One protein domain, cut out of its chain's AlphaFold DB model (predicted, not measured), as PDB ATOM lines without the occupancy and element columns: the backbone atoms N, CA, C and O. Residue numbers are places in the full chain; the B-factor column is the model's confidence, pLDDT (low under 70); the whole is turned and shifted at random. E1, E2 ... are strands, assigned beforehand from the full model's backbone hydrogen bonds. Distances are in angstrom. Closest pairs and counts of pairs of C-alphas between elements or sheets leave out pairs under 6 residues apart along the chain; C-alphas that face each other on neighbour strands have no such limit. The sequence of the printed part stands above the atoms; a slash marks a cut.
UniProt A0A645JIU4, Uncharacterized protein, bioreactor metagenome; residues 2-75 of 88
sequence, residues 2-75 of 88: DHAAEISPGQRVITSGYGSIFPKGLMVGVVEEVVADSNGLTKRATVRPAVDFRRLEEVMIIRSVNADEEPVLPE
ATOM      1  N   ASP A   2      65.348 133.940 105.346       50.69
ATOM      2  CA  ASP A   2      65.376 135.330 104.898       50.69
ATOM      3  C   ASP A   2      66.512 135.477 103.874       50.69
ATOM      4  O   ASP A   2      67.687 135.529 104.230       50.69
ATOM      5  N   HIS A   3      66.174 135.371 102.589       55.75
ATOM      6  CA  HIS A   3      67.129 135.464 101.475       55.75
ATOM      7  C   HIS A   3      67.088 136.837 100.791       55.75
ATOM      8  O   HIS A   3      67.545 136.982  99.657       55.75
ATOM      9  N   ALA A   4      66.532 137.858 101.449       68.75
ATOM     10  CA  ALA A   4      66.550 139.207 100.915       68.75
ATOM     11  C   ALA A   4      67.926 139.835 101.174       68.75
ATOM     12  O   ALA A   4      68.241 140.218 102.294       68.75
ATOM     13  N   ALA A   5      68.751 139.973 100.132       77.12
ATOM     14  CA  ALA A   5      69.984 140.749 100.242       77.12
ATOM     15  C   ALA A   5      69.653 142.183 100.703       77.12
ATOM     16  O   ALA A   5      68.825 142.880 100.093       77.12
ATOM     17  N   GLU A   6      70.279 142.609 101.799       85.50
ATOM     18  CA  GLU A   6      70.202 143.981 102.290       85.50
ATOM     19  C   GLU A   6      71.094 144.872 101.425       85.50
ATOM     20  O   GLU A   6      72.322 144.788 101.457       85.50
ATOM     21  N   ILE A   7      70.453 145.719 100.619       90.56
ATOM     22  CA  ILE A   7      71.120 146.673  99.733       90.56
ATOM     23  C   ILE A   7      70.708 148.069 100.176       90.56
ATOM     24  O   ILE A   7      69.528 148.312 100.424       90.56
ATOM     25  N   SER A   8      71.673 148.973 100.295       93.69
ATOM     26  CA  SER A   8      71.453 150.352 100.743       93.69
ATOM     27  C   SER A   8      72.253 151.347  99.900       93.69
ATOM     28  O   SER A   8      73.339 151.000  99.420       93.69
ATOM     29  N   PRO A   9      71.765 152.592  99.738       96.75
ATOM     30  CA  PRO A   9      72.551 153.672  99.152       96.75
ATOM     31  C   PRO A   9      73.921 153.826  99.824       96.75
ATOM     32  O   PRO A   9      74.065 153.626 101.030       96.75
ATOM     33  N   GLY A  10      74.941 154.168  99.039       96.94
ATOM     34  CA  GLY A  10      76.328 154.291  99.498       96.94
ATOM     35  C   GLY A  10      77.154 153.002  99.409       96.94
ATOM     36  O   GLY A  10      78.379 153.056  99.525       96.94
ATOM     37  N   GLN A  11      76.536 151.847  99.148       97.38
ATOM     38  CA  GLN A  11      77.273 150.599  98.939       97.38
ATOM     39  C   GLN A  11      78.012 150.584  97.595       97.38
ATOM     40  O   GLN A  11      77.526 151.099  96.589       97.38
ATOM     41  N   ARG A  12      79.199 149.968  97.572       97.31
ATOM     42  CA  ARG A  12      80.009 149.813  96.354       97.31
ATOM     43  C   ARG A  12      79.504 148.656  95.502       97.31
ATOM     44  O   ARG A  12      79.176 147.595  96.029       97.31
ATOM     45  N   VAL A  13      79.550 148.842  94.190       97.62
ATOM     46  CA  VAL A  13      79.211 147.830  93.189       97.62
ATOM     47  C   VAL A  13      80.479 147.426  92.446       97.62
ATOM     48  O   VAL A  13      81.194 148.281  91.919       97.62
ATOM     49  N   ILE A  14      80.744 146.120  92.406       97.00
ATOM     50  CA  ILE A  14      81.890 145.518  91.716       97.00
ATOM     51  C   ILE A  14      81.429 144.405  90.770       97.00
ATOM     52  O   ILE A  14      80.400 143.771  91.012       97.00
ATOM     53  N   THR A  15      82.191 144.137  89.711       95.75
ATOM     54  CA  THR A  15      81.924 143.003  88.811       95.75
ATOM     55  C   THR A  15      82.057 141.672  89.558       95.75
ATOM     56  O   THR A  15      82.998 141.450  90.323       95.75
ATOM     57  N   SER A  16      81.114 140.755  89.339       93.81
ATOM     58  CA  SER A  16      81.073 139.462  90.041       93.81
ATOM     59  C   SER A  16      82.019 138.411  89.456       93.81
ATOM     60  O   SER A  16      82.389 137.472  90.159       93.81
ATOM     61  N   GLY A  17      82.400 138.551  88.183       90.81
ATOM     62  CA  GLY A  17      83.063 137.493  87.416       90.81
ATOM     63  C   GLY A  17      82.107 136.444  86.838       90.81
ATOM     64  O   GLY A  17      82.553 135.502  86.192       90.81
ATOM     65  N   TYR A  18      80.795 136.572  87.069       89.31
ATOM     66  CA  TYR A  18      79.811 135.612  86.574       89.31
ATOM     67  C   TYR A  18      79.542 135.819  85.077       89.31
ATOM     68  O   TYR A  18      79.313 136.946  84.639       89.31
ATOM     69  N   GLY A  19      79.541 134.732  84.301       82.44
ATOM     70  CA  GLY A  19      79.255 134.754  82.862       82.44
ATOM     71  C   GLY A  19      80.460 135.013  81.953       82.44
ATOM     72  O   GLY A  19      80.254 135.227  80.766       82.44
ATOM     73  N   SER A  20      81.691 135.002  82.482       80.06
ATOM     74  CA  SER A  20      82.957 135.077  81.721       80.06
ATOM     75  C   SER A  20      83.112 136.275  80.764       80.06
ATOM     76  O   SER A  20      83.907 136.220  79.833       80.06
ATOM     77  N   ILE A  21      82.383 137.373  80.997       85.25
ATOM     78  CA  ILE A  21      82.480 138.612  80.195       85.25
ATOM     79  C   ILE A  21      83.375 139.654  80.879       85.25
ATOM     80  O   ILE A  21      84.129 140.362  80.219       85.25
ATOM     81  N   PHE A  22      83.309 139.750  82.211       90.44
ATOM     82  CA  PHE A  22      84.110 140.684  83.005       90.44
ATOM     83  C   PHE A  22      84.895 139.929  84.073       90.44
ATOM     84  O   PHE A  22      84.335 139.015  84.683       90.44
ATOM     85  N   PRO A  23      86.150 140.313  84.367       91.75
ATOM     86  CA  PRO A  23      86.873 139.733  85.487       91.75
ATOM     87  C   PRO A  23      86.210 140.174  86.792       91.75
ATOM     88  O   PRO A  23      85.546 141.211  86.853       91.75
ATOM     89  N   LYS A  24      86.374 139.389  87.853       92.19
ATOM     90  CA  LYS A  24      85.820 139.713  89.170       92.19
ATOM     91  C   LYS A  24      86.569 140.887  89.807       92.19
ATOM     92  O   LYS A  24      87.794 140.917  89.797       92.19
ATOM     93  N   GLY A  25      85.830 141.792  90.446       94.25
ATOM     94  CA  GLY A  25      86.388 142.811  91.338       94.25
ATOM     95  C   GLY A  25      86.644 144.185  90.720       94.25
ATOM     96  O   GLY A  25      87.178 145.048  91.412       94.25
ATOM     97  N   LEU A  26      86.248 144.433  89.470       95.06
ATOM     98  CA  LEU A  26      86.336 145.768  88.878       95.06
ATOM     99  C   LEU A  26      85.280 146.690  89.486       95.06
ATOM    100  O   LEU A  26      84.108 146.323  89.582       95.06
ATOM    101  N   MET A  27      85.694 147.893  89.881       96.75
ATOM    102  CA  MET A  27      84.802 148.912  90.431       96.75
ATOM    103  C   MET A  27      83.865 149.449  89.347       96.75
ATOM    104  O   MET A  27      84.323 149.967  88.332       96.75
ATOM    105  N   VAL A  28      82.557 149.375  89.595       97.25
ATOM    106  CA  VAL A  28      81.529 149.950  88.715       97.25
ATOM    107  C   VAL A  28      81.086 151.310  89.247       97.25
ATOM    108  O   VAL A  28      81.068 152.303  88.520       97.25
ATOM    109  N   GLY A  29      80.736 151.377  90.534       98.12
ATOM    110  CA  GLY A  29      80.078 152.558  91.079       98.12
ATOM    111  C   GLY A  29      79.549 152.400  92.495       98.12
ATOM    112  O   GLY A  29      79.931 151.486  93.227       98.12
ATOM    113  N   VAL A  30      78.667 153.315  92.878       98.25
ATOM    114  CA  VAL A  30      78.036 153.365  94.200       98.25
ATOM    115  C   VAL A  30      76.521 153.389  94.039       98.25
ATOM    116  O   VAL A  30      76.006 154.108  93.188       98.25
ATOM    117  N   VAL A  31      75.808 152.607  94.849       98.12
ATOM    118  CA  VAL A  31      74.340 152.596  94.879       98.12
ATOM    119  C   VAL A  31      73.827 153.985  95.271       98.12
ATOM    120  O   VAL A  31      74.188 154.499  96.329       98.12
ATOM    121  N   GLU A  32      72.975 154.578  94.441       98.19
ATOM    122  CA  GLU A  32      72.262 155.827  94.748       98.19
ATOM    123  C   GLU A  32      70.860 155.559  95.280       98.19
ATOM    124  O   GLU A  32      70.420 156.202  96.228       98.19
ATOM    125  N   GLU A  33      70.171 154.583  94.694       97.25
ATOM    126  CA  GLU A  33      68.776 154.280  94.995       97.25
ATOM    127  C   GLU A  33      68.529 152.777  94.860       97.25
ATOM    128  O   GLU A  33      69.135 152.116  94.014       97.25
ATOM    129  N   VAL A  34      67.620 152.243  95.677       94.88
ATOM    130  CA  VAL A  34      67.140 150.862  95.584       94.88
ATOM    131  C   VAL A  34      65.618 150.875  95.586       94.88
ATOM    132  O   VAL A  34      65.003 151.411  96.504       94.88
ATOM    133  N   VAL A  35      65.018 150.243  94.583       93.50
ATOM    134  CA  VAL A  35      63.566 150.120  94.429       93.50
ATOM    135  C   VAL A  35      63.217 148.640  94.321       93.50
ATOM    136  O   VAL A  35      63.839 147.909  93.551       93.50
ATOM    137  N   ALA A  36      62.243 148.177  95.101       90.56
ATOM    138  CA  ALA A  36      61.684 146.839  94.923       90.56
ATOM    139  C   ALA A  36      60.735 146.833  93.718       90.56
ATOM    140  O   ALA A  36      59.960 147.774  93.537       90.56
ATOM    141  N   ASP A  37      60.782 145.780  92.907       86.06
ATOM    142  CA  ASP A  37      59.809 145.614  91.829       86.06
ATOM    143  C   ASP A  37      58.409 145.335  92.402       86.06
ATOM    144  O   ASP A  37      58.251 144.948  93.561       86.06
ATOM    145  N   SER A  38      57.370 145.530  91.587       85.50
ATOM    146  CA  SER A  38      55.963 145.504  92.027       85.50
ATOM    147  C   SER A  38      55.521 144.191  92.683       85.50
ATOM    148  O   SER A  38      54.590 144.190  93.485       85.50
ATOM    149  N   ASN A  39      56.182 143.076  92.361       86.50
ATOM    150  CA  ASN A  39      55.930 141.757  92.943       86.50
ATOM    151  C   ASN A  39      56.825 141.435  94.158       86.50
ATOM    152  O   ASN A  39      56.684 140.363  94.740       86.50
ATOM    153  N   GLY A  40      57.758 142.323  94.520       82.44
ATOM    154  CA  GLY A  40      58.687 142.159  95.640       82.44
ATOM    155  C   GLY A  40      59.725 141.042  95.479       82.44
ATOM    156  O   GLY A  40      60.467 140.780  96.424       82.44
ATOM    157  N   LEU A  41      59.795 140.379  94.318       88.44
ATOM    158  CA  LEU A  41      60.710 139.253  94.086       88.44
ATOM    159  C   LEU A  41      62.132 139.718  93.766       88.44
ATOM    160  O   LEU A  41      63.101 139.018  94.053       88.44
ATOM    161  N   THR A  42      62.252 140.900  93.170       90.19
ATOM    162  CA  THR A  42      63.513 141.492  92.731       90.19
ATOM    163  C   THR A  42      63.647 142.919  93.243       90.19
ATOM    164  O   THR A  42      62.670 143.608  93.545       90.19
ATOM    165  N   LYS A  43      64.898 143.361  93.368       90.50
ATOM    166  CA  LYS A  43      65.257 144.745  93.674       90.50
ATOM    167  C   LYS A  43      66.079 145.285  92.514       90.50
ATOM    168  O   LYS A  43      66.968 144.597  92.013       90.50
ATOM    169  N   ARG A  44      65.819 146.527  92.132       93.25
ATOM    170  CA  ARG A  44      66.584 147.276  91.140       93.25
ATOM    171  C   ARG A  44      67.354 148.382  91.846       93.25
ATOM    172  O   ARG A  44      66.775 149.137  92.621       93.25
ATOM    173  N   ALA A  45      68.649 148.470  91.573       95.25
ATOM    174  CA  ALA A  45      69.514 149.510  92.113       95.25
ATOM    175  C   ALA A  45      69.959 150.467  91.002       95.25
ATOM    176  O   ALA A  45      70.449 150.022  89.961       95.25
ATOM    177  N   THR A  46      69.818 151.770  91.235       97.44
ATOM    178  CA  THR A  46      70.434 152.816  90.409       97.44
ATOM    179  C   THR A  46      71.846 153.056  90.931       97.44
ATOM    180  O   THR A  46      72.043 153.214  92.138       97.44
ATOM    181  N   VAL A  47      72.841 153.047  90.044       98.12
ATOM    182  CA  VAL A  47      74.261 153.107  90.417       98.12
ATOM    183  C   VAL A  47      74.914 154.327  89.783       98.12
ATOM    184  O   VAL A  47      74.924 154.457  88.559       98.12
ATOM    185  N   ARG A  48      75.533 155.179  90.607       98.00
ATOM    186  CA  ARG A  48      76.416 156.248  90.133       98.00
ATOM    187  C   ARG A  48      77.752 155.660  89.710       98.00
ATOM    188  O   ARG A  48      78.396 155.020  90.550       98.00
ATOM    189  N   PRO A  49      78.220 155.907  88.479       97.88
ATOM    190  CA  PRO A  49      79.533 155.451  88.054       97.88
ATOM    191  C   PRO A  49      80.653 155.991  88.945       97.88
ATOM    192  O   PRO A  49      80.616 157.140  89.386       97.88
ATOM    193  N   ALA A  50      81.670 155.165  89.192       96.81
ATOM    194  CA  ALA A  50      82.854 155.582  89.945       96.81
ATOM    195  C   ALA A  50      83.782 156.517  89.144       96.81
ATOM    196  O   ALA A  50      84.623 157.191  89.734       96.81
ATOM    197  N   VAL A  51      83.636 156.548  87.816       95.81
ATOM    198  CA  VAL A  51      84.497 157.282  86.878       95.81
ATOM    199  C   VAL A  51      83.696 158.389  86.192       95.81
ATOM    200  O   VAL A  51      82.552 158.180  85.791       95.81
ATOM    201  N   ASP A  52      84.309 159.562  86.017       95.44
ATOM    202  CA  ASP A  52      83.776 160.607  85.137       95.44
ATOM    203  C   ASP A  52      84.185 160.315  83.687       95.44
ATOM    204  O   ASP A  52      85.292 160.635  83.255       95.44
ATOM    205  N   PHE A  53      83.272 159.719  82.921       94.06
ATOM    206  CA  PHE A  53      83.505 159.351  81.520       94.06
ATOM    207  C   PHE A  53      83.780 160.538  80.584       94.06
ATOM    208  O   PHE A  53      84.176 160.330  79.442       94.06
ATOM    209  N   ARG A  54      83.600 161.784  81.038       95.88
ATOM    210  CA  ARG A  54      83.914 162.983  80.244       95.88
ATOM    211  C   ARG A  54      85.396 163.359  80.299       95.88
ATOM    212  O   ARG A  54      85.816 164.251  79.572       95.88
ATOM    213  N   ARG A  55      86.170 162.736  81.193       95.12
ATOM    214  CA  ARG A  55      87.573 163.075  81.477       95.12
ATOM    215  C   ARG A  55      88.458 161.829  81.481       95.12
ATOM    216  O   ARG A  55      89.211 161.599  82.422       95.12
ATOM    217  N   LEU A  56      88.319 161.006  80.448       96.12
ATOM    218  CA  LEU A  56      89.177 159.841  80.254       96.12
ATOM    219  C   LEU A  56      90.506 160.275  79.629       96.12
ATOM    220  O   LEU A  56      90.509 160.978  78.623       96.12
ATOM    221  N   GLU A  57      91.610 159.828  80.219       96.31
ATOM    222  CA  GLU A  57      92.965 160.029  79.683       96.31
ATOM    223  C   GLU A  57      93.560 158.695  79.224       96.31
ATOM    224  O   GLU A  57      94.019 158.571  78.092       96.31
ATOM    225  N   GLU A  58      93.473 157.670  80.073       95.56
ATOM    226  CA  GLU A  58      93.966 156.324  79.797       95.56
ATOM    227  C   GLU A  58      92.869 155.286  80.046       95.56
ATOM    228  O   GLU A  58      92.057 155.411  80.970       95.56
ATOM    229  N   VAL A  59      92.844 154.246  79.210       94.62
ATOM    230  CA  VAL A  59      91.910 153.125  79.324       94.62
ATOM    231  C   VAL A  59      92.647 151.798  79.188       94.62
ATOM    232  O   VAL A  59      93.552 151.653  78.370       94.62
ATOM    233  N   MET A  60      92.219 150.803  79.964       91.88
ATOM    234  CA  MET A  60      92.737 149.438  79.893       91.88
ATOM    235  C   MET A  60      91.714 148.527  79.212       91.88
ATOM    236  O   MET A  60      90.581 148.400  79.679       91.88
ATOM    237  N   ILE A  61      92.126 147.863  78.131       91.62
ATOM    238  CA  ILE A  61      91.305 146.867  77.432       91.62
ATOM    239  C   ILE A  61      91.659 145.478  77.960       91.62
ATOM    240  O   ILE A  61      92.771 144.992  77.762       91.62
ATOM    241  N   ILE A  62      90.688 144.821  78.590       89.19
ATOM    242  CA  ILE A  62      90.809 143.433  79.045       89.19
ATOM    243  C   ILE A  62      90.215 142.537  77.957       89.19
ATOM    244  O   ILE A  62      89.012 142.580  77.713       89.19
ATOM    245  N   ARG A  63      91.069 141.771  77.265       84.75
ATOM    246  CA  ARG A  63      90.681 140.970  76.086       84.75
ATOM    247  C   ARG A  63      90.138 139.589  76.421       84.75
ATOM    248  O   ARG A  63      89.265 139.101  75.717       84.75
ATOM    249  N   SER A  64      90.660 138.972  77.474       82.25
ATOM    250  CA  SER A  64      90.165 137.701  77.990       82.25
ATOM    251  C   SER A  64      90.186 137.741  79.510       82.25
ATOM    252  O   SER A  64      91.024 138.401  80.127       82.25
ATOM    253  N   VAL A  65      89.206 137.068  80.104       81.25
ATOM    254  CA  VAL A  65      89.087 136.864  81.553       81.25
ATOM    255  C   VAL A  65      89.554 135.468  81.964       81.25
ATOM    256  O   VAL A  65      89.643 135.184  83.158       81.25
ATOM    257  N   ASN A  66      89.864 134.621  80.980       70.88
ATOM    258  CA  ASN A  66      90.424 133.295  81.165       70.88
ATOM    259  C   ASN A  66      91.943 133.413  81.018       70.88
ATOM    260  O   ASN A  66      92.434 133.835  79.976       70.88
ATOM    261  N   ALA A  67      92.689 133.053  82.060       61.59
ATOM    262  CA  ALA A  67      94.151 133.108  82.031       61.59
ATOM    263  C   ALA A  67      94.778 132.047  81.099       61.59
ATOM    264  O   ALA A  67      95.970 132.125  80.819       61.59
ATOM    265  N   ASP A  68      93.979 131.080  80.636       60.72
ATOM    266  CA  ASP A  68      94.427 129.931  79.842       60.72
ATOM    267  C   ASP A  68      94.321 130.146  78.321       60.72
ATOM    268  O   ASP A  68      94.811 129.325  77.550       60.72
ATOM    269  N   GLU A  69      93.691 131.235  77.867       59.69
ATOM    270  CA  GLU A  69      93.777 131.647  76.465       59.69
ATOM    271  C   GLU A  69      95.038 132.494  76.280       59.69
ATOM    272  O   GLU A  69      95.180 133.551  76.901       59.69
ATOM    273  N   GLU A  70      95.953 132.049  75.413       63.66
ATOM    274  CA  GLU A  70      97.061 132.899  74.977       63.66
ATOM    275  C   GLU A  70      96.497 134.234  74.471       63.66
ATOM    276  O   GLU A  70      95.496 134.241  73.741       63.66
ATOM    277  N   PRO A  71      97.097 135.380  74.849       60.62
ATOM    278  CA  PRO A  71      96.636 136.667  74.369       60.62
ATOM    279  C   PRO A  71      96.639 136.646  72.843       60.62
ATOM    280  O   PRO A  71      97.702 136.621  72.225       60.62
ATOM    281  N   VAL A  72      95.453 136.688  72.229       65.31
ATOM    282  CA  VAL A  72      95.332 136.894  70.787       65.31
ATOM    283  C   VAL A  72      95.724 138.348  70.531       65.31
ATOM    284  O   VAL A  72      94.910 139.282  70.594       65.31
ATOM    285  N   LEU A  73      97.027 138.566  70.367       71.31
ATOM    286  CA  LEU A  73      97.567 139.819  69.873       71.31
ATOM    287  C   LEU A  73      96.985 140.005  68.468       71.31
ATOM    288  O   LEU A  73      96.957 139.050  67.694       71.31
ATOM    289  N   PRO A  74      96.448 141.190  68.137       64.25
ATOM    290  CA  PRO A  74      95.918 141.395  66.805       64.25
ATOM    291  C   PRO A  74      97.118 141.419  65.861       64.25
ATOM    292  O   PRO A  74      97.889 142.379  65.854       64.25
ATOM    293  N   GLU A  75      97.311 140.347  65.105       62.72
ATOM    294  CA  GLU A  75      98.334 140.316  64.073       62.72
ATOM    295  C   GLU A  75      97.957 141.337  62.988       62.72
ATOM    296  O   GLU A  75      96.900 141.249  62.363       62.72
TER     297      GLU A  75
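This is residues 2 to 75 of the 88 residues of an uncharacterized protein of bioreactor metagenome (UniProt A0A645JIU4). With little regular structure, this is a strongly twisted sheet of three strands and a long tail after E3, of which residues 52 to 61 stick out. The 74 printed residues, 20 in named strands and no named helix, are all strand in class: E1, E2, E3 form a meander, each the antiparallel neighbour of the one before. The whole is only just loose, close to extended, with a radius of gyration of the C-alphas of 16.5 A, spanning 51 by 32 by 18 A.

E1, residues 12 to 14, begins at C-alpha 12 (80.009, 149.813, 96.354) and is 6.6 A long. E2, residues 27 to 36, 23.6 A, bends by 69 degrees at residue 32. E3, residues 43 to 49, 18.7 A, ends at C-alpha 49 (79.533, 155.451, 88.054).

Hairpin E1 and E2, directions 114 degrees apart, has N 13 and O 29 within hydrogen-bond range, 2.8 A. Hairpin E2 and E3, 145 degrees, has N 32 and O 46 at 2.8 A.

The farthest C-alphas, Asp 2 and Glu 75, are 52.7 A apart. The printed part has no cut; link E1 to E2 is long. pLDDT is under 70 at residues 2 to 4, 67 to 72 and 74 to 75.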